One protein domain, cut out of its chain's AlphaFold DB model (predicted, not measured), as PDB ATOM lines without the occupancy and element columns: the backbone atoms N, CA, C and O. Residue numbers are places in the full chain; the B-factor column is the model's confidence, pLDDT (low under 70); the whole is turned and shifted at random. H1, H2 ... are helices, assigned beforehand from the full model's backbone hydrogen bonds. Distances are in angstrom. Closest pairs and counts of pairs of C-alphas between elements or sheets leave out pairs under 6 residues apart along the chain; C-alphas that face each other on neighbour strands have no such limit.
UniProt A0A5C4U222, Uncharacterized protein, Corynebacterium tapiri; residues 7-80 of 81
ATOM      1  N   LEU A   7     178.608 174.159 212.968       56.69
ATOM      2  CA  LEU A   7     178.479 173.983 214.417       56.69
ATOM      3  C   LEU A   7     177.024 174.128 214.886       56.69
ATOM      4  O   LEU A   7     176.589 173.382 215.757       56.69
ATOM      5  N   ALA A   8     176.257 175.043 214.286       57.66
ATOM      6  CA  ALA A   8     174.853 175.250 214.641       57.66
ATOM      7  C   ALA A   8     173.974 174.044 214.255       57.66
ATOM      8  O   ALA A   8     173.059 173.690 215.000       57.66
ATOM      9  N   ASP A   9     174.291 173.375 213.140       56.47
ATOM     10  CA  ASP A   9     173.615 172.141 212.716       56.47
ATOM     11  C   ASP A   9     173.923 170.970 213.666       56.47
ATOM     12  O   ASP A   9     173.020 170.216 214.035       56.47
ATOM     13  N   THR A  10     175.169 170.848 214.140       57.75
ATOM     14  CA  THR A  10     175.563 169.798 215.096       57.75
ATOM     15  C   THR A  10     174.932 169.997 216.477       57.75
ATOM     16  O   THR A  10     174.488 169.028 217.089       57.75
ATOM     17  N   VAL A  11     174.838 171.238 216.968       56.44
ATOM     18  CA  VAL A  11     174.226 171.532 218.280       56.44
ATOM     19  C   VAL A  11     172.713 171.278 218.267       56.44
ATOM     20  O   VAL A  11     172.173 170.787 219.258       56.44
ATOM     21  N   ARG A  12     172.024 171.527 217.143       54.06
ATOM     22  CA  ARG A  12     170.613 171.126 216.968       54.06
ATOM     23  C   ARG A  12     170.424 169.608 216.955       54.06
ATOM     24  O   ARG A  12     169.420 169.125 217.469       54.06
ATOM     25  N   ALA A  13     171.375 168.850 216.407       54.59
ATOM     26  CA  ALA A  13     171.296 167.390 216.373       54.59
ATOM     27  C   ALA A  13     171.434 166.748 217.768       54.59
ATOM     28  O   ALA A  13     170.795 165.734 218.036       54.59
ATOM     29  N   THR A  14     172.216 167.345 218.674       50.66
ATOM     30  CA  THR A  14     172.424 166.823 220.040       50.66
ATOM     31  C   THR A  14     171.369 167.277 221.051       50.66
ATOM     32  O   THR A  14     171.243 166.666 222.110       50.66
ATOM     33  N   THR A  15     170.584 168.314 220.734       48.91
ATOM     34  CA  THR A  15     169.445 168.774 221.555       48.91
ATOM     35  C   THR A  15     168.123 168.087 221.215       48.91
ATOM     36  O   THR A  15     167.136 168.298 221.921       48.91
ATOM     37  N   SER A  16     168.088 167.220 220.195       50.72
ATOM     38  CA  SER A  16     166.955 166.318 219.977       50.72
ATOM     39  C   SER A  16     166.950 165.272 221.092       50.72
ATOM     40  O   SER A  16     167.682 164.286 221.056       50.72
ATOM     41  N   ALA A  17     166.166 165.589 222.118       53.12
ATOM     42  CA  ALA A  17     165.957 164.895 223.374       53.12
ATOM     43  C   ALA A  17     166.176 163.376 223.325       53.12
ATOM     44  O   ALA A  17     165.663 162.676 222.453       53.12
ATOM     45  N   ARG A  18     166.874 162.871 224.349       54.59
ATOM     46  CA  ARG A  18     166.864 161.468 224.772       54.59
ATOM     47  C   ARG A  18     165.431 160.943 224.670       54.59
ATOM     48  O   ARG A  18     164.588 161.332 225.474       54.59
ATOM     49  N   ALA A  19     165.166 160.105 223.667       60.91
ATOM     50  CA  ALA A  19     163.850 159.519 223.482       60.91
ATOM     51  C   ALA A  19     163.436 158.814 224.790       60.91
ATOM     52  O   ALA A  19     164.276 158.137 225.406       60.91
ATOM     53  N   PRO A  20     162.191 158.997 225.264       60.34
ATOM     54  CA  PRO A  20     161.698 158.251 226.412       60.34
ATOM     55  C   PRO A  20     161.831 156.751 226.125       60.34
ATOM     56  O   PRO A  20     161.686 156.315 224.984       60.34
ATOM     57  N   LYS A  21     162.163 155.958 227.150       60.19
ATOM     58  CA  LYS A  21     162.253 154.498 227.023       60.19
ATOM     59  C   LYS A  21     160.863 153.975 226.658       60.19
ATOM     60  O   LYS A  21     159.991 153.923 227.515       60.19
ATOM     61  N   VAL A  22     160.660 153.654 225.385       58.41
ATOM     62  CA  VAL A  22     159.403 153.094 224.889       58.41
ATOM     63  C   VAL A  22     159.378 151.617 225.265       58.41
ATOM     64  O   VAL A  22     160.351 150.903 225.006       58.41
ATOM     65  N   ASN A  23     158.302 151.160 225.905       64.62
ATOM     66  CA  ASN A  23     158.115 149.735 226.150       64.62
ATOM     67  C   ASN A  23     157.949 149.016 224.807       64.62
ATOM     68  O   ASN A  23     157.336 149.542 223.880       64.62
ATOM     69  N   VAL A  24     158.501 147.806 224.694       58.50
ATOM     70  CA  VAL A  24     158.489 147.036 223.438       58.50
ATOM     71  C   VAL A  24     157.058 146.846 222.930       58.50
ATOM     72  O   VAL A  24     156.803 147.030 221.742       58.50
ATOM     73  N   GLU A  25     156.119 146.586 223.839       57.62
ATOM     74  CA  GLU A  25     154.692 146.416 223.550       57.62
ATOM     75  C   GLU A  25     154.058 147.645 222.886       57.62
ATOM     76  O   GLU A  25     153.245 147.488 221.981       57.62
ATOM     77  N   ASP A  26     154.464 148.862 223.260       55.47
ATOM     78  CA  ASP A  26     153.934 150.095 222.665       55.47
ATOM     79  C   ASP A  26     154.455 150.316 221.243       55.47
ATOM     80  O   ASP A  26     153.785 150.939 220.426       55.47
ATOM     81  N   THR A  27     155.620 149.755 220.907       58.22
ATOM     82  CA  THR A  27     156.144 149.810 219.535       58.22
ATOM     83  C   THR A  27     155.586 148.741 218.602       58.22
ATOM     84  O   THR A  27     155.837 148.791 217.399       58.22
ATOM     85  N   LEU A  28     154.882 147.755 219.158       56.94
ATOM     86  CA  LEU A  28     154.244 146.670 218.416       56.94
ATOM     87  C   LEU A  28     152.749 146.932 218.188       56.94
ATOM     88  O   LEU A  28     152.098 146.172 217.474       56.94
ATOM     89  N   ARG A  29     152.191 147.993 218.787       50.12
ATOM     90  CA  ARG A  29     150.797 148.383 218.566       50.12
ATOM     91  C   ARG A  29     150.672 149.111 217.222       50.12
ATOM     92  O   ARG A  29     151.389 150.087 217.004       50.12
ATOM     93  N   PRO A  30     149.750 148.690 216.339       50.97
ATOM     94  CA  PRO A  30     149.486 149.372 215.082       50.97
ATOM     95  C   PRO A  30     148.678 150.639 215.386       50.97
ATOM     96  O   PRO A  30     147.450 150.628 215.417       50.97
ATOM     97  N   GLY A  31     149.371 151.725 215.706       47.75
ATOM     98  CA  GLY A  31     148.756 153.005 216.032       47.75
ATOM     99  C   GLY A  31     149.587 154.136 215.452       47.75
ATOM    100  O   GLY A  31     150.675 154.399 215.948       47.75
ATOM    101  N   SER A  32     149.023 154.802 214.441       45.19
ATOM    102  CA  SER A  32     149.628 155.810 213.558       45.19
ATOM    103  C   SER A  32     150.418 155.206 212.391       45.19
ATOM    104  O   SER A  32     151.470 154.606 212.582       45.19
ATOM    105  N   SER A  33     149.937 155.403 211.155       54.78
ATOM    106  CA  SER A  33     150.672 155.106 209.910       54.78
ATOM    107  C   SER A  33     151.812 156.109 209.666       54.78
ATOM    108  O   SER A  33     152.100 156.502 208.533       54.78
ATOM    109  N   GLU A  34     152.406 156.614 210.739       65.69
ATOM    110  CA  GLU A  34     153.543 157.508 210.689       65.69
ATOM    111  C   GLU A  34     154.811 156.662 210.657       65.69
ATOM    112  O   GLU A  34     155.017 155.755 211.467       65.69
ATOM    113  N   LEU A  35     155.694 156.976 209.713       70.44
ATOM    114  CA  LEU A  35     157.025 156.388 209.629       70.44
ATOM    115  C   LEU A  35     157.860 156.880 210.828       70.44
ATOM    116  O   LEU A  35     158.563 157.887 210.751       70.44
ATOM    117  N   THR A  36     157.744 156.194 211.965       81.06
ATOM    118  CA  THR A  36     158.331 156.613 213.256       81.06
ATOM    119  C   THR A  36     159.772 156.145 213.461       81.06
ATOM    120  O   THR A  36     160.507 156.716 214.271       81.06
ATOM    121  N   ARG A  37     160.209 155.111 212.735       82.69
ATOM    122  CA  ARG A  37     161.554 154.532 212.846       82.69
ATOM    123  C   ARG A  37     162.399 154.909 211.635       82.69
ATOM    124  O   ARG A  37     161.962 154.789 210.498       82.69
ATOM    125  N   ARG A  38     163.635 155.352 211.881       85.94
ATOM    126  CA  ARG A  38     164.599 155.691 210.824       85.94
ATOM    127  C   ARG A  38     165.573 154.539 210.632       85.94
ATOM    128  O   ARG A  38     166.261 154.159 211.576       85.94
ATOM    129  N   THR A  39     165.679 154.066 209.396       87.00
ATOM    130  CA  THR A  39     166.630 153.028 208.992       87.00
ATOM    131  C   THR A  39     167.515 153.571 207.882       87.00
ATOM    132  O   THR A  39     167.026 154.132 206.903       87.00
ATOM    133  N   THR A  40     168.829 153.418 208.034       93.38
ATOM    134  CA  THR A  40     169.785 153.752 206.976       93.38
ATOM    135  C   THR A  40     169.943 152.550 206.058       93.38
ATOM    136  O   THR A  40     170.298 151.468 206.518       93.38
ATOM    137  N   VAL A  41     169.721 152.755 204.763       92.69
ATOM    138  CA  VAL A  41     169.933 151.754 203.713       92.69
ATOM    139  C   VAL A  41     170.843 152.327 202.634       92.69
ATOM    140  O   VAL A  41     170.882 153.540 202.417       92.69
ATOM    141  N   TYR A  42     171.591 151.455 201.966       95.00
ATOM    142  CA  TYR A  42     172.477 151.841 200.876       95.00
ATOM    143  C   TYR A  42     171.819 151.542 199.532       95.00
ATOM    144  O   TYR A  42     171.310 150.449 199.306       95.00
ATOM    145  N   PHE A  43     171.887 152.517 198.631       95.56
ATOM    146  CA  PHE A  43     171.497 152.391 197.231       95.56
ATOM    147  C   PHE A  43     172.694 152.735 196.346       95.56
ATOM    148  O   PHE A  43     173.609 153.441 196.778       95.56
ATOM    149  N   THR A  44     172.669 152.287 195.093       98.19
ATOM    150  CA  THR A  44     173.574 152.840 194.079       98.19
ATOM    151  C   THR A  44     173.225 154.309 193.818       98.19
ATOM    152  O   THR A  44     172.107 154.754 194.096       98.19
ATOM    153  N   GLU A  45     174.170 155.073 193.268       97.06
ATOM    154  CA  GLU A  45     173.941 156.483 192.934       97.06
ATOM    155  C   GLU A  45     172.764 156.660 191.961       97.06
ATOM    156  O   GLU A  45     171.886 157.491 192.201       97.06
ATOM    157  N   ASP A  46     172.708 155.837 190.908       97.81
ATOM    158  CA  ASP A  46     171.630 155.872 189.915       97.81
ATOM    159  C   ASP A  46     170.267 155.577 190.552       97.81
ATOM    160  O   ASP A  46     169.320 156.352 190.397       97.81
ATOM    161  N   THR A  47     170.177 154.513 191.357       97.44
ATOM    162  CA  THR A  47     168.935 154.154 192.050       97.44
ATOM    163  C   THR A  47     168.492 155.265 192.997       97.44
ATOM    164  O   THR A  47     167.325 155.653 192.976       97.44
ATOM    165  N   ALA A  48     169.411 155.834 193.781       95.62
ATOM    166  CA  ALA A  48     169.093 156.930 194.689       95.62
ATOM    167  C   ALA A  48     168.594 158.174 193.939       95.62
ATOM    168  O   ALA A  48     167.689 158.863 194.417       95.62
ATOM    169  N   LYS A  49     169.164 158.475 192.767       97.00
ATOM    170  CA  LYS A  49     168.731 159.596 191.925       97.00
ATOM    171  C   LYS A  49     167.333 159.358 191.364       97.00
ATOM    172  O   LYS A  49     166.475 160.227 191.498       97.00
ATOM    173  N   ARG A  50     167.091 158.181 190.787       97.44
ATOM    174  CA  ARG A  50     165.791 157.814 190.212       97.44
ATOM    175  C   ARG A  50     164.686 157.776 191.263       97.44
ATOM    176  O   ARG A  50     163.616 158.316 191.019       97.44
ATOM    177  N   LEU A  51     164.974 157.236 192.448       95.75
ATOM    178  CA  LEU A  51     164.033 157.212 193.571       95.75
ATOM    179  C   LEU A  51     163.635 158.626 194.013       95.75
ATOM    180  O   LEU A  51     162.468 158.883 194.286       95.75
ATOM    181  N   LYS A  52     164.592 159.559 194.066       91.44
ATOM    182  CA  LYS A  52     164.299 160.959 194.408       91.44
ATOM    183  C   LYS A  52     163.438 161.648 193.356       91.44
ATOM    184  O   LYS A  52     162.580 162.434 193.732       91.44
ATOM    185  N   ILE A  53     163.678 161.375 192.073       95.69
ATOM    186  CA  ILE A  53     162.863 161.921 190.980       95.69
ATOM    187  C   ILE A  53     161.430 161.394 191.099       95.69
ATOM    188  O   ILE A  53     160.513 162.197 191.204       95.69
ATOM    189  N   ALA A  54     161.256 160.075 191.223       93.31
ATOM    190  CA  ALA A  54     159.940 159.459 191.398       93.31
ATOM    191  C   ALA A  54     159.188 160.023 192.616       93.31
ATOM    192  O   ALA A  54     158.012 160.358 192.522       93.31
ATOM    193  N   ALA A  55     159.884 160.222 193.741       91.56
ATOM    194  CA  ALA A  55     159.289 160.828 194.929       91.56
ATOM    195  C   ALA A  55     158.752 162.249 194.680       91.56
ATOM    196  O   ALA A  55     157.701 162.604 195.211       91.56
ATOM    197  N   ILE A  56     159.456 163.054 193.879       90.25
ATOM    198  CA  ILE A  56     159.012 164.402 193.501       90.25
ATOM    199  C   ILE A  56     157.798 164.321 192.572       90.25
ATOM    200  O   ILE A  56     156.823 165.033 192.803       90.25
ATOM    201  N   ASP A  57     157.854 163.456 191.558       92.44
ATOM    202  CA  ASP A  57     156.799 163.310 190.550       92.44
ATOM    203  C   ASP A  57     155.470 162.849 191.173       92.44
ATOM    204  O   ASP A  57     154.402 163.328 190.795       92.44
ATOM    205  N   GLU A  58     155.530 161.972 192.177       90.69
ATOM    206  CA  GLU A  58     154.360 161.453 192.898       90.69
ATOM    207  C   GLU A  58     153.902 162.348 194.067       90.69
ATOM    208  O   GLU A  58     152.924 162.032 194.746       90.69
ATOM    209  N   GLY A  59     154.592 163.463 194.338       89.44
ATOM    210  CA  GLY A  59     154.278 164.339 195.474       89.44
ATOM    211  C   GLY A  59     154.425 163.651 196.838       89.44
ATOM    212  O   GLY A  59     153.749 164.019 197.800       89.44
ATOM    213  N   THR A  60     155.296 162.644 196.919       91.06
ATOM    214  CA  THR A  60     155.526 161.786 198.089       91.06
ATOM    215  C   THR A  60     156.967 161.940 198.595       91.06
ATOM    216  O   THR A  60     157.671 162.900 198.269       91.06
ATOM    217  N   ASN A  61     157.442 161.014 199.426       90.06
ATOM    218  CA  ASN A  61     158.851 160.930 199.793       90.06
ATOM    219  C   ASN A  61     159.432 159.523 199.593       90.06
ATOM    220  O   ASN A  61     158.727 158.518 199.575       90.06
ATOM    221  N   ALA A  62     160.761 159.454 199.481       90.25
ATOM    222  CA  ALA A  62     161.482 158.205 199.243       90.25
ATOM    223  C   ALA A  62     161.221 157.134 200.316       90.25
ATOM    224  O   ALA A  62     161.234 155.950 199.998       90.25
ATOM    225  N   SER A  63     160.981 157.525 201.573       90.31
ATOM    226  CA  SER A  63     160.676 156.574 202.645       90.31
ATOM    227  C   SER A  63     159.298 155.940 202.467       90.31
ATOM    228  O   SER A  63     159.176 154.748 202.700       90.31
ATOM    229  N   GLN A  64     158.296 156.687 201.998       89.69
ATOM    230  CA  GLN A  64     156.965 156.141 201.700       89.69
ATOM    231  C   GLN A  64     157.007 155.144 200.536       89.69
ATOM    232  O   GLN A  64     156.411 154.076 200.632       89.69
ATOM    233  N   ILE A  65     157.762 155.456 199.477       93.25
ATOM    234  CA  ILE A  65     157.952 154.538 198.341       93.25
ATOM    235  C   ILE A  65     158.643 153.247 198.798       93.25
ATOM    236  O   ILE A  65     158.209 152.150 198.457       93.25
ATOM    237  N   VAL A  66     159.722 153.369 199.578       94.12
ATOM    238  CA  VAL A  66     160.466 152.204 200.081       94.12
ATOM    239  C   VAL A  66     159.616 151.372 201.038       94.12
ATOM    240  O   VAL A  66     159.653 150.151 200.938       94.12
ATOM    241  N   GLU A  67     158.840 151.998 201.925       93.00
ATOM    242  CA  GLU A  67     157.935 151.280 202.831       93.00
ATOM    243  C   GLU A  67     156.911 150.448 202.052       93.00
ATOM    244  O   GLU A  67     156.743 149.271 202.354       93.00
ATOM    245  N   GLY A  68     156.291 151.020 201.011       92.31
ATOM    246  CA  GLY A  68     155.353 150.293 200.147       92.31
ATOM    247  C   GLY A  68     155.999 149.077 199.485       92.31
ATOM    248  O   GLY A  68     155.517 147.961 199.638       92.31
ATOM    249  N   LEU A  69     157.165 149.267 198.854       93.75
ATOM    250  CA  LEU A  69     157.913 148.172 198.223       93.75
ATOM    251  C   LEU A  69     158.301 147.062 199.211       93.75
ATOM    252  O   LEU A  69     158.297 145.885 198.856       93.75
ATOM    253  N   VAL A  70     158.675 147.425 200.440       94.06
ATOM    254  CA  VAL A  70     159.025 146.455 201.485       94.06
ATOM    255  C   VAL A  70     157.782 145.723 201.987       94.06
ATOM    256  O   VAL A  70     157.851 144.508 202.170       94.06
ATOM    257  N   SER A  71     156.667 146.429 202.187       93.94
ATOM    258  CA  SER A  71     155.396 145.832 202.614       93.94
ATOM    259  C   SER A  71     154.913 144.805 201.597       93.94
ATOM    260  O   SER A  71     154.708 143.648 201.963       93.94
ATOM    261  N   ASP A  72     154.849 145.187 200.320       94.38
ATOM    262  CA  ASP A  72     154.424 144.304 199.229       94.38
ATOM    263  C   ASP A  72     155.300 143.042 199.174       94.38
ATOM    264  O   ASP A  72     154.806 141.915 199.139       94.38
ATOM    265  N   TRP A  73     156.624 143.214 199.264       94.69
ATOM    266  CA  TRP A  73     157.570 142.096 199.258       94.69
ATOM    267  C   TRP A  73     157.408 141.155 200.463       94.69
ATOM    268  O   TRP A  73     157.595 139.940 200.341       94.69
ATOM    269  N   LEU A  74     157.086 141.694 201.644       94.06
ATOM    270  CA  LEU A  74     156.839 140.896 202.848       94.06
ATOM    271  C   LEU A  74     155.509 140.140 202.761       94.06
ATOM    272  O   LEU A  74     155.457 138.968 203.144       94.06
ATOM    273  N   GLU A  75     154.460 140.774 202.239       94.19
ATOM    274  CA  GLU A  75     153.148 140.155 202.035       94.19
ATOM    275  C   GLU A  75     153.219 138.998 201.034       94.19
ATOM    276  O   GLU A  75     152.717 137.904 201.315       94.19
ATOM    277  N   GLU A  76     153.912 139.183 199.907       93.94
ATOM    278  CA  GLU A  76     154.124 138.122 198.914       93.94
ATOM    279  C   GLU A  76     154.753 136.868 199.535       93.94
ATOM    280  O   GLU A  76     154.327 135.742 199.258       93.94
ATOM    281  N   ARG A  77     155.723 137.054 200.436       89.50
ATOM    282  CA  ARG A  77     156.398 135.949 201.129       89.50
ATOM    283  C   ARG A  77     155.559 135.312 202.223       89.50
ATOM    284  O   ARG A  77     155.662 134.104 202.432       89.50
ATOM    285  N   ALA A  78     154.744 136.095 202.922       86.44
ATOM    286  CA  ALA A  78     153.839 135.572 203.940       86.44
ATOM    287  C   ALA A  78     152.753 134.670 203.326       86.44
ATOM    288  O   ALA A  78     152.330 133.700 203.956       86.44
ATOM    289  N   HIS A  79     152.339 134.954 202.088       79.81
ATOM    290  CA  HIS A  79     151.277 134.228 201.389       79.81
ATOM    291  C   HIS A  79     151.752 133.089 200.471       79.81
ATOM    292  O   HIS A  79     150.928 132.494 199.780       79.81
ATOM    293  N   GLY A  80     153.039 132.727 200.508       63.06
ATOM    294  CA  GLY A  80     153.546 131.502 199.884       63.06
ATOM    295  C   GLY A  80     153.375 131.455 198.364       63.06
ATOM    296  O   GLY A  80     152.751 130.526 197.846       63.06
TER     297      GLY A  80
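Overview. This is residues 7 to 80 of the 81 residues of an uncharacterized protein of Corynebacterium tapiri (UniProt A0A5C4U222). What is the shape? A free-standing arm, residues 7 to 26 with H1, leads through a long loop to H3 and H4, which meet near their link as an L. What builds it? The printed part has 74 residues with four named helices, H1 to H4, and no named strand: all helix. It is only just loose, close to extended (radius of gyration of the C-alphas 16.4 A), spanning 42 by 35 by 22 A.

Arrangement. What touches? H1, residues 7 to 14, and H2, residues 24 to 27, touch no helix. H3, residues 45 to 57, touches H4, residues 62 to 78, about perpendicular at 77 degrees, with residues 51 to 55 and 62 to 65 alone; the closest C-alphas, of Ala 55 and Ala 62, are 5.5 A apart. And the backbones? Every O i to N i+4 pair is within hydrogen-bond range in H1, H3 and H4; H2 is too short for one.

Along the chain. Where does H1 begin? C-alpha 7 is at (178.479, 173.983, 214.417). Where does H4 end? C-alpha 78 is at (153.839, 135.572, 203.940), 24.3 A from C-alpha 62.

Size, cuts and confidence. Any cut or long link? The printed part has no cut; H2 to H3 is long, 17 residues. Where is pLDDT under 70? Residues 7 to 34 and 80.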